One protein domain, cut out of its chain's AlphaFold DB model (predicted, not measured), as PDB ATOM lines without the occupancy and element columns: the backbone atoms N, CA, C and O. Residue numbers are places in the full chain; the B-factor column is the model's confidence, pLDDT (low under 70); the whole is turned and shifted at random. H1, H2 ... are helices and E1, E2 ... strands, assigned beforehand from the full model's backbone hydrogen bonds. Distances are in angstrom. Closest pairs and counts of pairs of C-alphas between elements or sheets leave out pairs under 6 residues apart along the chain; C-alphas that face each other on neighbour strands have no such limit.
ATOM      1  N   LYS A  48     -13.864  22.767   6.222       71.69
ATOM      2  CA  LYS A  48     -15.063  22.392   5.465       71.69
ATOM      3  C   LYS A  48     -16.199  21.785   6.295       71.69
ATOM      4  O   LYS A  48     -17.319  21.795   5.808       71.69
ATOM      5  N   TYR A  49     -15.949  21.258   7.490       73.81
ATOM      6  CA  TYR A  49     -16.974  20.642   8.351       73.81
ATOM      7  C   TYR A  49     -17.138  21.358   9.692       73.81
ATOM      8  O   TYR A  49     -18.086  21.072  10.418       73.81
ATOM      9  N   ALA A  50     -16.273  22.328  10.006       79.31
ATOM     10  CA  ALA A  50     -16.395  23.134  11.219       79.31
ATOM     11  C   ALA A  50     -17.750  23.864  11.285       79.31
ATOM     12  O   ALA A  50     -18.407  23.862  12.324       79.31
ATOM     13  N   TRP A  51     -18.214  24.408  10.152       82.12
ATOM     14  CA  TRP A  51     -19.530  25.046  10.052       82.12
ATOM     15  C   TRP A  51     -20.680  24.037  10.211       82.12
ATOM     16  O   TRP A  51     -21.654  24.321  10.901       82.12
ATOM     17  N   ALA A  52     -20.544  22.837   9.643       86.19
ATOM     18  CA  ALA A  52     -21.552  21.786   9.752       86.19
ATOM     19  C   ALA A  52     -21.712  21.294  11.200       86.19
ATOM     20  O   ALA A  52     -22.833  21.095  11.664       86.19
ATOM     21  N   VAL A  53     -20.610  21.165  11.946       85.94
ATOM     22  CA  VAL A  53     -20.673  20.780  13.363       85.94
ATOM     23  C   VAL A  53     -21.249  21.889  14.235       85.94
ATOM     24  O   VAL A  53     -22.044  21.596  15.124       85.94
ATOM     25  N   ALA A  54     -20.934  23.157  13.961       87.12
ATOM     26  CA  ALA A  54     -21.559  24.273  14.669       87.12
ATOM     27  C   ALA A  54     -23.090  24.276  14.493       87.12
ATOM     28  O   ALA A  54     -23.824  24.434  15.469       87.12
ATOM     29  N   ILE A  55     -23.577  24.028  13.271       89.50
ATOM     30  CA  ILE A  55     -25.017  23.928  12.987       89.50
ATOM     31  C   ILE A  55     -25.636  22.716  13.687       89.50
ATOM     32  O   ILE A  55     -26.712  22.836  14.272       89.50
ATOM     33  N   ALA A  56     -24.965  21.563  13.670       91.12
ATOM     34  CA  ALA A  56     -25.458  20.368  14.348       91.12
ATOM     35  C   ALA A  56     -25.607  20.597  15.862       91.12
ATOM     36  O   ALA A  56     -26.638  20.257  16.439       91.12
ATOM     37  N   LEU A  57     -24.619  21.235  16.497       90.06
ATOM     38  CA  LEU A  57     -24.676  21.574  17.921       90.06
ATOM     39  C   LEU A  57     -25.794  22.575  18.230       90.06
ATOM     40  O   LEU A  57     -26.513  22.393  19.210       90.06
ATOM     41  N   LEU A  58     -25.994  23.585  17.378       91.31
ATOM     42  CA  LEU A  58     -27.109  24.524  17.518       91.31
ATOM     43  C   LEU A  58     -28.460  23.796  17.475       91.31
ATOM     44  O   LEU A  58     -29.326  24.052  18.309       91.31
ATOM     45  N   PHE A  59     -28.626  22.854  16.545       92.62
ATOM     46  CA  PHE A  59     -29.851  22.061  16.425       92.62
ATOM     47  C   PHE A  59     -30.130  21.225  17.673       92.62
ATOM     48  O   PHE A  59     -31.275  21.162  18.119       92.62
ATOM     49  N   VAL A  60     -29.097  20.618  18.263       91.69
ATOM     50  CA  VAL A  60     -29.227  19.859  19.515       91.69
ATOM     51  C   VAL A  60     -29.697  20.768  20.652       91.69
ATOM     52  O   VAL A  60     -30.624  20.402  21.371       91.69
ATOM     53  N   VAL A  61     -29.127  21.971  20.778       90.19
ATOM     54  CA  VAL A  61     -29.541  22.946  21.803       90.19
ATOM     55  C   VAL A  61     -31.000  23.366  21.604       90.19
ATOM     56  O   VAL A  61     -31.786  23.302  22.548       90.19
ATOM     57  N   VAL A  62     -31.402  23.712  20.379       87.75
ATOM     58  CA  VAL A  62     -32.785  24.120  20.083       87.75
ATOM     59  C   VAL A  62     -33.773  22.978  20.343       87.75
ATOM     60  O   VAL A  62     -34.770  23.184  21.034       87.75
ATOM     61  N   MET A  63     -33.485  21.763  19.869       83.94
ATOM     62  CA  MET A  63     -34.350  20.598  20.093       83.94
ATOM     63  C   MET A  63     -34.464  20.240  21.579       83.94
ATOM     64  O   MET A  63     -35.556  19.927  22.049       83.94
ATOM     65  N   SER A  64     -33.373  20.346  22.342       72.56
ATOM     66  CA  SER A  64     -33.418  20.131  23.792       72.56
ATOM     67  C   SER A  64     -34.283  21.173  24.514       72.56
ATOM     68  O   SER A  64     -35.042  20.811  25.411       72.56
ATOM     69  N   GLY A  65     -34.264  22.437  24.071       73.06
ATOM     70  CA  GLY A  65     -35.134  23.485  24.610       73.06
ATOM     71  C   GLY A  65     -36.623  23.228  24.352       73.06
ATOM     72  O   GLY A  65     -37.444  23.426  25.244       73.06
ATOM     73  N   VAL A  66     -36.975  22.720  23.165       74.62
ATOM     74  CA  VAL A  66     -38.370  22.396  22.810       74.62
ATOM     75  C   VAL A  66     -38.923  21.250  23.660       74.62
ATOM     76  O   VAL A  66     -40.059  21.329  24.119       74.62
ATOM     77  N   ILE A  67     -38.125  20.209  23.921       64.75
ATOM     78  CA  ILE A  67     -38.556  19.074  24.757       64.75
ATOM     79  C   ILE A  67     -38.848  19.532  26.194       64.75
ATOM     80  O   ILE A  67     -39.834  19.099  26.785       64.75
ATOM     81  N   ILE A  68     -38.033  20.436  26.743       59.94
ATOM     82  CA  ILE A  68     -38.234  20.978  28.095       59.94
ATOM     83  C   ILE A  68     -39.477  21.882  28.143       59.94
ATOM     84  O   ILE A  68     -40.228  21.836  29.113       59.94
ATOM     85  N   ALA A  69     -39.737  22.663  27.092       56.50
ATOM     86  CA  ALA A  69     -40.914  23.529  27.028       56.50
ATOM     87  C   ALA A  69     -42.232  22.736  26.933       56.50
ATOM     88  O   ALA A  69     -43.201  23.075  27.607       56.50
ATOM     89  N   GLN A  70     -42.267  21.632  26.178       53.88
ATOM     90  CA  GLN A  70     -43.483  20.817  26.027       53.88
ATOM     91  C   GLN A  70     -43.883  20.055  27.301       53.88
ATOM     92  O   GLN A  70     -45.055  19.728  27.478       53.88
ATOM     93  N   GLN A  71     -42.946  19.806  28.223       52.41
ATOM     94  CA  GLN A  71     -43.262  19.219  29.532       52.41
ATOM     95  C   GLN A  71     -44.014  20.178  30.467       52.41
ATOM     96  O   GLN A  71     -44.559  19.727  31.479       52.41
ATOM     97  N   ASN A  72     -44.058  21.473  30.141       52.62
ATOM     98  CA  ASN A  72     -44.820  22.460  30.900       52.62
ATOM     99  C   ASN A  72     -46.268  22.578  30.406       52.62
ATOM    100  O   ASN A  72     -47.161  22.762  31.226       52.62
ATOM    101  N   ASP A  73     -46.510  22.406  29.103       48.25
ATOM    102  CA  ASP A  73     -47.842  22.599  28.511       48.25
ATOM    103  C   ASP A  73     -48.701  21.320  28.497       48.25
ATOM    104  O   ASP A  73     -49.926  21.392  28.429       48.25
ATOM    105  N   ALA A  74     -48.093  20.134  28.610       49.09
ATOM    106  CA  ALA A  74     -48.804  18.848  28.608       49.09
ATOM    107  C   ALA A  74     -49.266  18.385  30.004       49.09
ATOM    108  O   ALA A  74     -49.370  17.183  30.262       49.09
ATOM    109  N   ARG A  75     -49.508  19.309  30.938       47.94
ATOM    110  CA  ARG A  75     -49.836  18.959  32.322       47.94
ATOM    111  C   ARG A  75     -51.339  18.949  32.576       47.94
ATOM    112  O   ARG A  75     -51.865  19.745  33.338       47.94
ATOM    113  N   ASP A  76     -51.956  17.877  32.098       51.16
ATOM    114  CA  ASP A  76     -52.929  17.123  32.902       51.16
ATOM    115  C   ASP A  76     -52.162  16.320  33.988       51.16
ATOM    116  O   ASP A  76     -52.384  15.132  34.220       51.16
ATOM    117  N   SER A  77     -51.123  16.934  34.574       49.09
ATOM    118  CA  SER A  77     -50.144  16.260  35.417       49.09
ATOM    119  C   SER A  77     -50.447  16.543  36.866       49.09
ATOM    120  O   SER A  77     -50.527  17.700  37.275       49.09
ATOM    121  N   VAL A  78     -50.498  15.468  37.631       56.16
ATOM    122  CA  VAL A  78     -50.428  15.498  39.083       56.16
ATOM    123  C   VAL A  78     -49.132  16.209  39.494       56.16
ATOM    124  O   VAL A  78     -48.043  15.676  39.274       56.16
ATOM    125  N   ASP A  79     -49.238  17.417  40.050       62.25
ATOM    126  CA  ASP A  79     -48.100  18.129  40.636       62.25
ATOM    127  C   ASP A  79     -47.960  17.692  42.096       62.25
ATOM    128  O   ASP A  79     -48.878  17.868  42.898       62.25
ATOM    129  N   VAL A  80     -46.831  17.062  42.426       60.25
ATOM    130  CA  VAL A  80     -46.506  16.636  43.793       60.25
ATOM    131  C   VAL A  80     -45.414  17.551  44.311       60.25
ATOM    132  O   VAL A  80     -44.250  17.432  43.923       60.25
ATOM    133  N   ARG A  81     -45.791  18.458  45.209       71.69
ATOM    134  CA  ARG A  81     -44.864  19.364  45.877       71.69
ATOM    135  C   ARG A  81     -44.680  18.915  47.318       71.69
ATOM    136  O   ARG A  81     -45.640  18.821  48.083       71.69
ATOM    137  N   THR A  82     -43.438  18.620  47.678       64.62
ATOM    138  CA  THR A  82     -43.046  18.297  49.051       64.62
ATOM    139  C   THR A  82     -42.261  19.476  49.601       64.62
ATOM    140  O   THR A  82     -41.121  19.698  49.199       64.62
ATOM    141  N   ASP A  83     -42.887  20.234  50.496       71.75
ATOM    142  CA  ASP A  83     -42.195  21.210  51.337       71.75
ATOM    143  C   ASP A  83     -41.889  20.538  52.686       71.75
ATOM    144  O   ASP A  83     -42.542  19.557  53.029       71.75
ATOM    145  N   ASN A  84     -40.891  21.030  53.428       60.91
ATOM    146  CA  ASN A  84     -40.203  20.322  54.526       60.91
ATOM    147  C   ASN A  84     -41.076  19.492  55.494       60.91
ATOM    148  O   ASN A  84     -40.597  18.463  55.954       60.91
ATOM    149  N   ASP A  85     -42.335  19.876  55.734       67.56
ATOM    150  CA  ASP A  85     -43.289  19.130  56.569       67.56
ATOM    151  C   ASP A  85     -44.695  18.990  55.945       67.56
ATOM    152  O   ASP A  85     -45.637  18.575  56.620       67.56
ATOM    153  N   SER A  86     -44.866  19.335  54.661       71.00
ATOM    154  CA  SER A  86     -46.171  19.289  53.990       71.00
ATOM    155  C   SER A  86     -46.114  18.670  52.596       71.00
ATOM    156  O   SER A  86     -45.181  18.907  51.825       71.00
ATOM    157  N   VAL A  87     -47.129  17.872  52.263       78.38
ATOM    158  CA  VAL A  87     -47.269  17.251  50.939       78.38
ATOM    159  C   VAL A  87     -48.514  17.808  50.275       78.38
ATOM    160  O   VAL A  87     -49.625  17.569  50.740       78.38
ATOM    161  N   LYS A  88     -48.315  18.515  49.164       78.62
ATOM    162  CA  LYS A  88     -49.393  19.036  48.326       78.62
ATOM    163  C   LYS A  88     -49.438  18.249  47.032       78.62
ATOM    164  O   LYS A  88     -48.430  18.145  46.334       78.62
ATOM    165  N   ILE A  89     -50.603  17.685  46.739       75.00
ATOM    166  CA  ILE A  89     -50.875  16.985  45.488       75.00
ATOM    167  C   ILE A  89     -52.032  17.712  44.813       75.00
ATOM    168  O   ILE A  89     -53.160  17.682  45.311       75.00
ATOM    169  N   GLU A  90     -51.749  18.376  43.695       71.62
ATOM    170  CA  GLU A  90     -52.774  18.968  42.834       71.62
ATOM    171  C   GLU A  90     -52.948  18.090  41.598       71.62
ATOM    172  O   GLU A  90     -52.027  17.896  40.806       71.62
ATOM    173  N   ALA A  91     -54.141  17.521  41.467       70.44
ATOM    174  CA  ALA A  91     -54.567  16.725  40.331       70.44
ATOM    175  C   ALA A  91     -55.846  17.342  39.734       70.44
ATOM    176  O   ALA A  91     -56.532  18.128  40.400       70.44
ATOM    177  N   PRO A  92     -56.211  17.010  38.483       68.62
ATOM    178  CA  PRO A  92     -57.439  17.514  37.883       68.62
ATOM    179  C   PRO A  92     -58.633  17.184  38.782       68.62
ATOM    180  O   PRO A  92     -58.864  16.025  39.132       68.62
ATOM    181  N   TYR A  93     -59.370  18.216  39.193       75.81
ATOM    182  CA  TYR A  93     -60.549  18.106  40.059       75.81
ATOM    183  C   TYR A  93     -60.297  17.530  41.460       75.81
ATOM    184  O   TYR A  93     -61.260  17.272  42.169       75.81
ATOM    185  N   THR A  94     -59.055  17.319  41.898       78.12
ATOM    186  CA  THR A  94     -58.782  16.788  43.242       78.12
ATOM    187  C   THR A  94     -57.565  17.455  43.862       78.12
ATOM    188  O   THR A  94     -56.535  17.646  43.218       78.12
ATOM    189  N   LYS A  95     -57.684  17.823  45.136       79.31
ATOM    190  CA  LYS A  95     -56.609  18.449  45.903       79.31
ATOM    191  C   LYS A  95     -56.366  17.670  47.182       79.31
ATOM    192  O   LYS A  95     -57.309  17.402  47.922       79.31
ATOM    193  N   ILE A  96     -55.110  17.328  47.438       83.00
ATOM    194  CA  ILE A  96     -54.678  16.708  48.691       83.00
ATOM    195  C   ILE A  96     -53.672  17.646  49.346       83.00
ATOM    196  O   ILE A  96     -52.675  18.013  48.723       83.00
ATOM    197  N   ASP A  97     -53.940  18.024  50.590       83.19
ATOM    198  CA  ASP A  97     -53.027  18.798  51.428       83.19
ATOM    199  C   ASP A  97     -52.731  17.993  52.692       83.19
ATOM    200  O   ASP A  97     -53.645  17.495  53.350       83.19
ATOM    201  N   ARG A  98     -51.455  17.801  52.999       82.88
ATOM    202  CA  ARG A  98     -51.002  17.088  54.191       82.88
ATOM    203  C   ARG A  98     -50.094  18.005  54.976       82.88
ATOM    204  O   ARG A  98     -49.077  18.432  54.438       82.88
ATOM    205  N   ASP A  99     -50.427  18.219  56.236       82.69
ATOM    206  CA  ASP A  99     -49.686  19.041  57.183       82.69
ATOM    207  C   ASP A  99     -49.441  18.271  58.495       82.69
ATOM    208  O   ASP A  99     -49.600  17.046  58.571       82.69
ATOM    209  N   ALA A 100     -48.976  18.984  59.522       77.00
ATOM    210  CA  ALA A 100     -48.727  18.417  60.844       77.00
ATOM    211  C   ALA A 100     -50.023  18.036  61.586       77.00
ATOM    212  O   ALA A 100     -49.984  17.163  62.455       77.00
ATOM    213  N   ASP A 101     -51.149  18.657  61.230       76.25
ATOM    214  CA  ASP A 101     -52.439  18.490  61.900       76.25
ATOM    215  C   ASP A 101     -53.255  17.342  61.281       76.25
ATOM    216  O   ASP A 101     -54.037  16.677  61.971       76.25
ATOM    217  N   GLY A 102     -53.021  17.016  60.005       79.94
ATOM    218  CA  GLY A 102     -53.680  15.906  59.333       79.94
ATOM    219  C   GLY A 102     -53.473  15.836  57.821       79.94
ATOM    220  O   GLY A 102     -52.457  16.213  57.247       79.94
ATOM    221  N   THR A 103     -54.427  15.210  57.142       86.38
ATOM    222  CA  THR A 103     -54.494  15.122  55.682       86.38
ATOM    223  C   THR A 103     -55.900  15.490  55.243       86.38
ATOM    224  O   THR A 103     -56.864  14.840  55.646       86.38
ATOM    225  N   ARG A 104     -56.013  16.502  54.388       84.19
ATOM    226  CA  ARG A 104     -57.263  16.939  53.778       84.19
ATOM    227  C   ARG A 104     -57.309  16.540  52.310       84.19
ATOM    228  O   ARG A 104     -56.353  16.760  51.570       84.19
ATOM    229  N   ILE A 105     -58.432  15.976  51.885       85.19
ATOM    230  CA  ILE A 105     -58.696  15.555  50.509       85.19
ATOM    231  C   ILE A 105     -59.981  16.239  50.048       85.19
ATOM    232  O   ILE A 105     -61.050  15.984  50.596       85.19
ATOM    233  N   GLN A 106     -59.879  17.074  49.017       84.25
ATOM    234  CA  GLN A 106     -61.003  17.797  48.433       84.25
ATOM    235  C   GLN A 106     -61.243  17.332  46.994       84.25
ATOM    236  O   GLN A 106     -60.362  17.434  46.139       84.25
ATOM    237  N   ALA A 107     -62.446  16.826  46.734       83.19
ATOM    238  CA  ALA A 107     -62.913  16.352  45.434       83.19
ATOM    239  C   ALA A 107     -64.375  16.793  45.195       83.19
ATOM    240  O   ALA A 107     -65.086  17.134  46.145       83.19
ATOM    241  N   PRO A 108     -64.880  16.797  43.948       79.19
ATOM    242  CA  PRO A 108     -66.278  17.074  43.659       79.19
ATOM    243  C   PRO A 108     -67.214  16.192  44.492       79.19
ATOM    244  O   PRO A 108     -67.225  14.972  44.356       79.19
ATOM    245  N   GLY A 109     -68.004  16.827  45.360       81.44
ATOM    246  CA  GLY A 109     -68.975  16.148  46.221       81.44
ATOM    247  C   GLY A 109     -68.392  15.453  47.456       81.44
ATOM    248  O   GLY A 109     -69.159  14.827  48.184       81.44
ATOM    249  N   VAL A 110     -67.082  15.554  47.714       82.19
ATOM    250  CA  VAL A 110     -66.419  14.888  48.846       82.19
ATOM    251  C   VAL A 110     -65.331  15.791  49.447       82.19
ATOM    252  O   VAL A 110     -64.389  16.181  48.761       82.19
ATOM    253  N   ASP A 111     -65.439  16.089  50.744       83.00
ATOM    254  CA  ASP A 111     -64.390  16.729  51.555       83.00
ATOM    255  C   ASP A 111     -64.077  15.789  52.724       83.00
ATOM    256  O   ASP A 111     -64.969  15.457  53.510       83.00
ATOM    257  N   ILE A 112     -62.847  15.281  52.783       80.50
ATOM    258  CA  ILE A 112     -62.392  14.346  53.817       80.50
ATOM    259  C   ILE A 112     -61.233  14.994  54.561       80.50
ATOM    260  O   ILE A 112     -60.208  15.315  53.961       80.50
ATOM    261  N   GLU A 113     -61.369  15.106  55.875       86.69
ATOM    262  CA  GLU A 113     -60.301  15.512  56.781       86.69
ATOM    263  C   GLU A 113     -59.933  14.324  57.672       86.69
ATOM    264  O   GLU A 113     -60.770  13.777  58.392       86.69
ATOM    265  N   VAL A 114     -58.680  13.882  57.578       84.81
ATOM    266  CA  VAL A 114     -58.123  12.803  58.394       84.81
ATOM    267  C   VAL A 114     -57.140  13.428  59.380       84.81
ATOM    268  O   VAL A 114     -56.091  13.897  58.938       84.81
ATOM    269  N   PRO A 115     -57.417  13.437  60.695       81.56
ATOM    270  CA  PRO A 115     -56.479  13.984  61.669       81.56
ATOM    271  C   PRO A 115     -55.194  13.152  61.714       81.56
ATOM    272  O   PRO A 115     -55.206  11.937  61.475       81.56
ATOM    273  N   ALA A 116     -54.074  13.793  62.043       80.06
ATOM    274  CA  ALA A 116     -52.803  13.107  62.210       80.06
ATOM    275  C   ALA A 116     -52.930  12.051  63.321       80.06
ATOM    276  O   ALA A 116     -53.186  12.356  64.486       80.06
TER     277      ALA A 116
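This is residues 48 to 116 of the 120 residues of an uncharacterized protein of Hyphomicrobium sp. (UniProt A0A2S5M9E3). A long helix, H1, sticks out as an arm beyond the E1 edge of a thin slab, the five-strand antiparallel sheet E1 E2 E3 E4 E5. The 69 printed residues, with one named helix then five named strands, are mixed in class and extended: radius of gyration of the C-alphas 21.5 A, spans 70 by 28 by 7 A.

H1, residues 48 to 73, is not on the sheet; 18 of its 22 O i to N i+4 pairs are within hydrogen-bond range. E1 (79 to 83), E2 (86 to 91), E3 (94 to 98), E4 (102 to 107) and E5 (110 to 115) form a meander, each strand the antiparallel neighbour and hairpin partner of the one before. Within hydrogen-bond range are N 81 and O 88, 2.9 A, N 89 and O 96, 2.9 A, N 97 and O 104, 2.9 A, and N 105 and O 112, 2.8 A.

H1 spans 40.1 A from C-alpha 48 at (-15.063, 22.392, 5.465); E5, 16.2 A, ends at C-alpha 115 (-56.479, 13.984, 61.669).

The farthest C-alphas, Lys 48 and Pro 115, are 70.3 A apart. The printed part has no cut, and its links are tight. Residues 67 to 80, 82, 84 to 85 and 92 have pLDDT under 70.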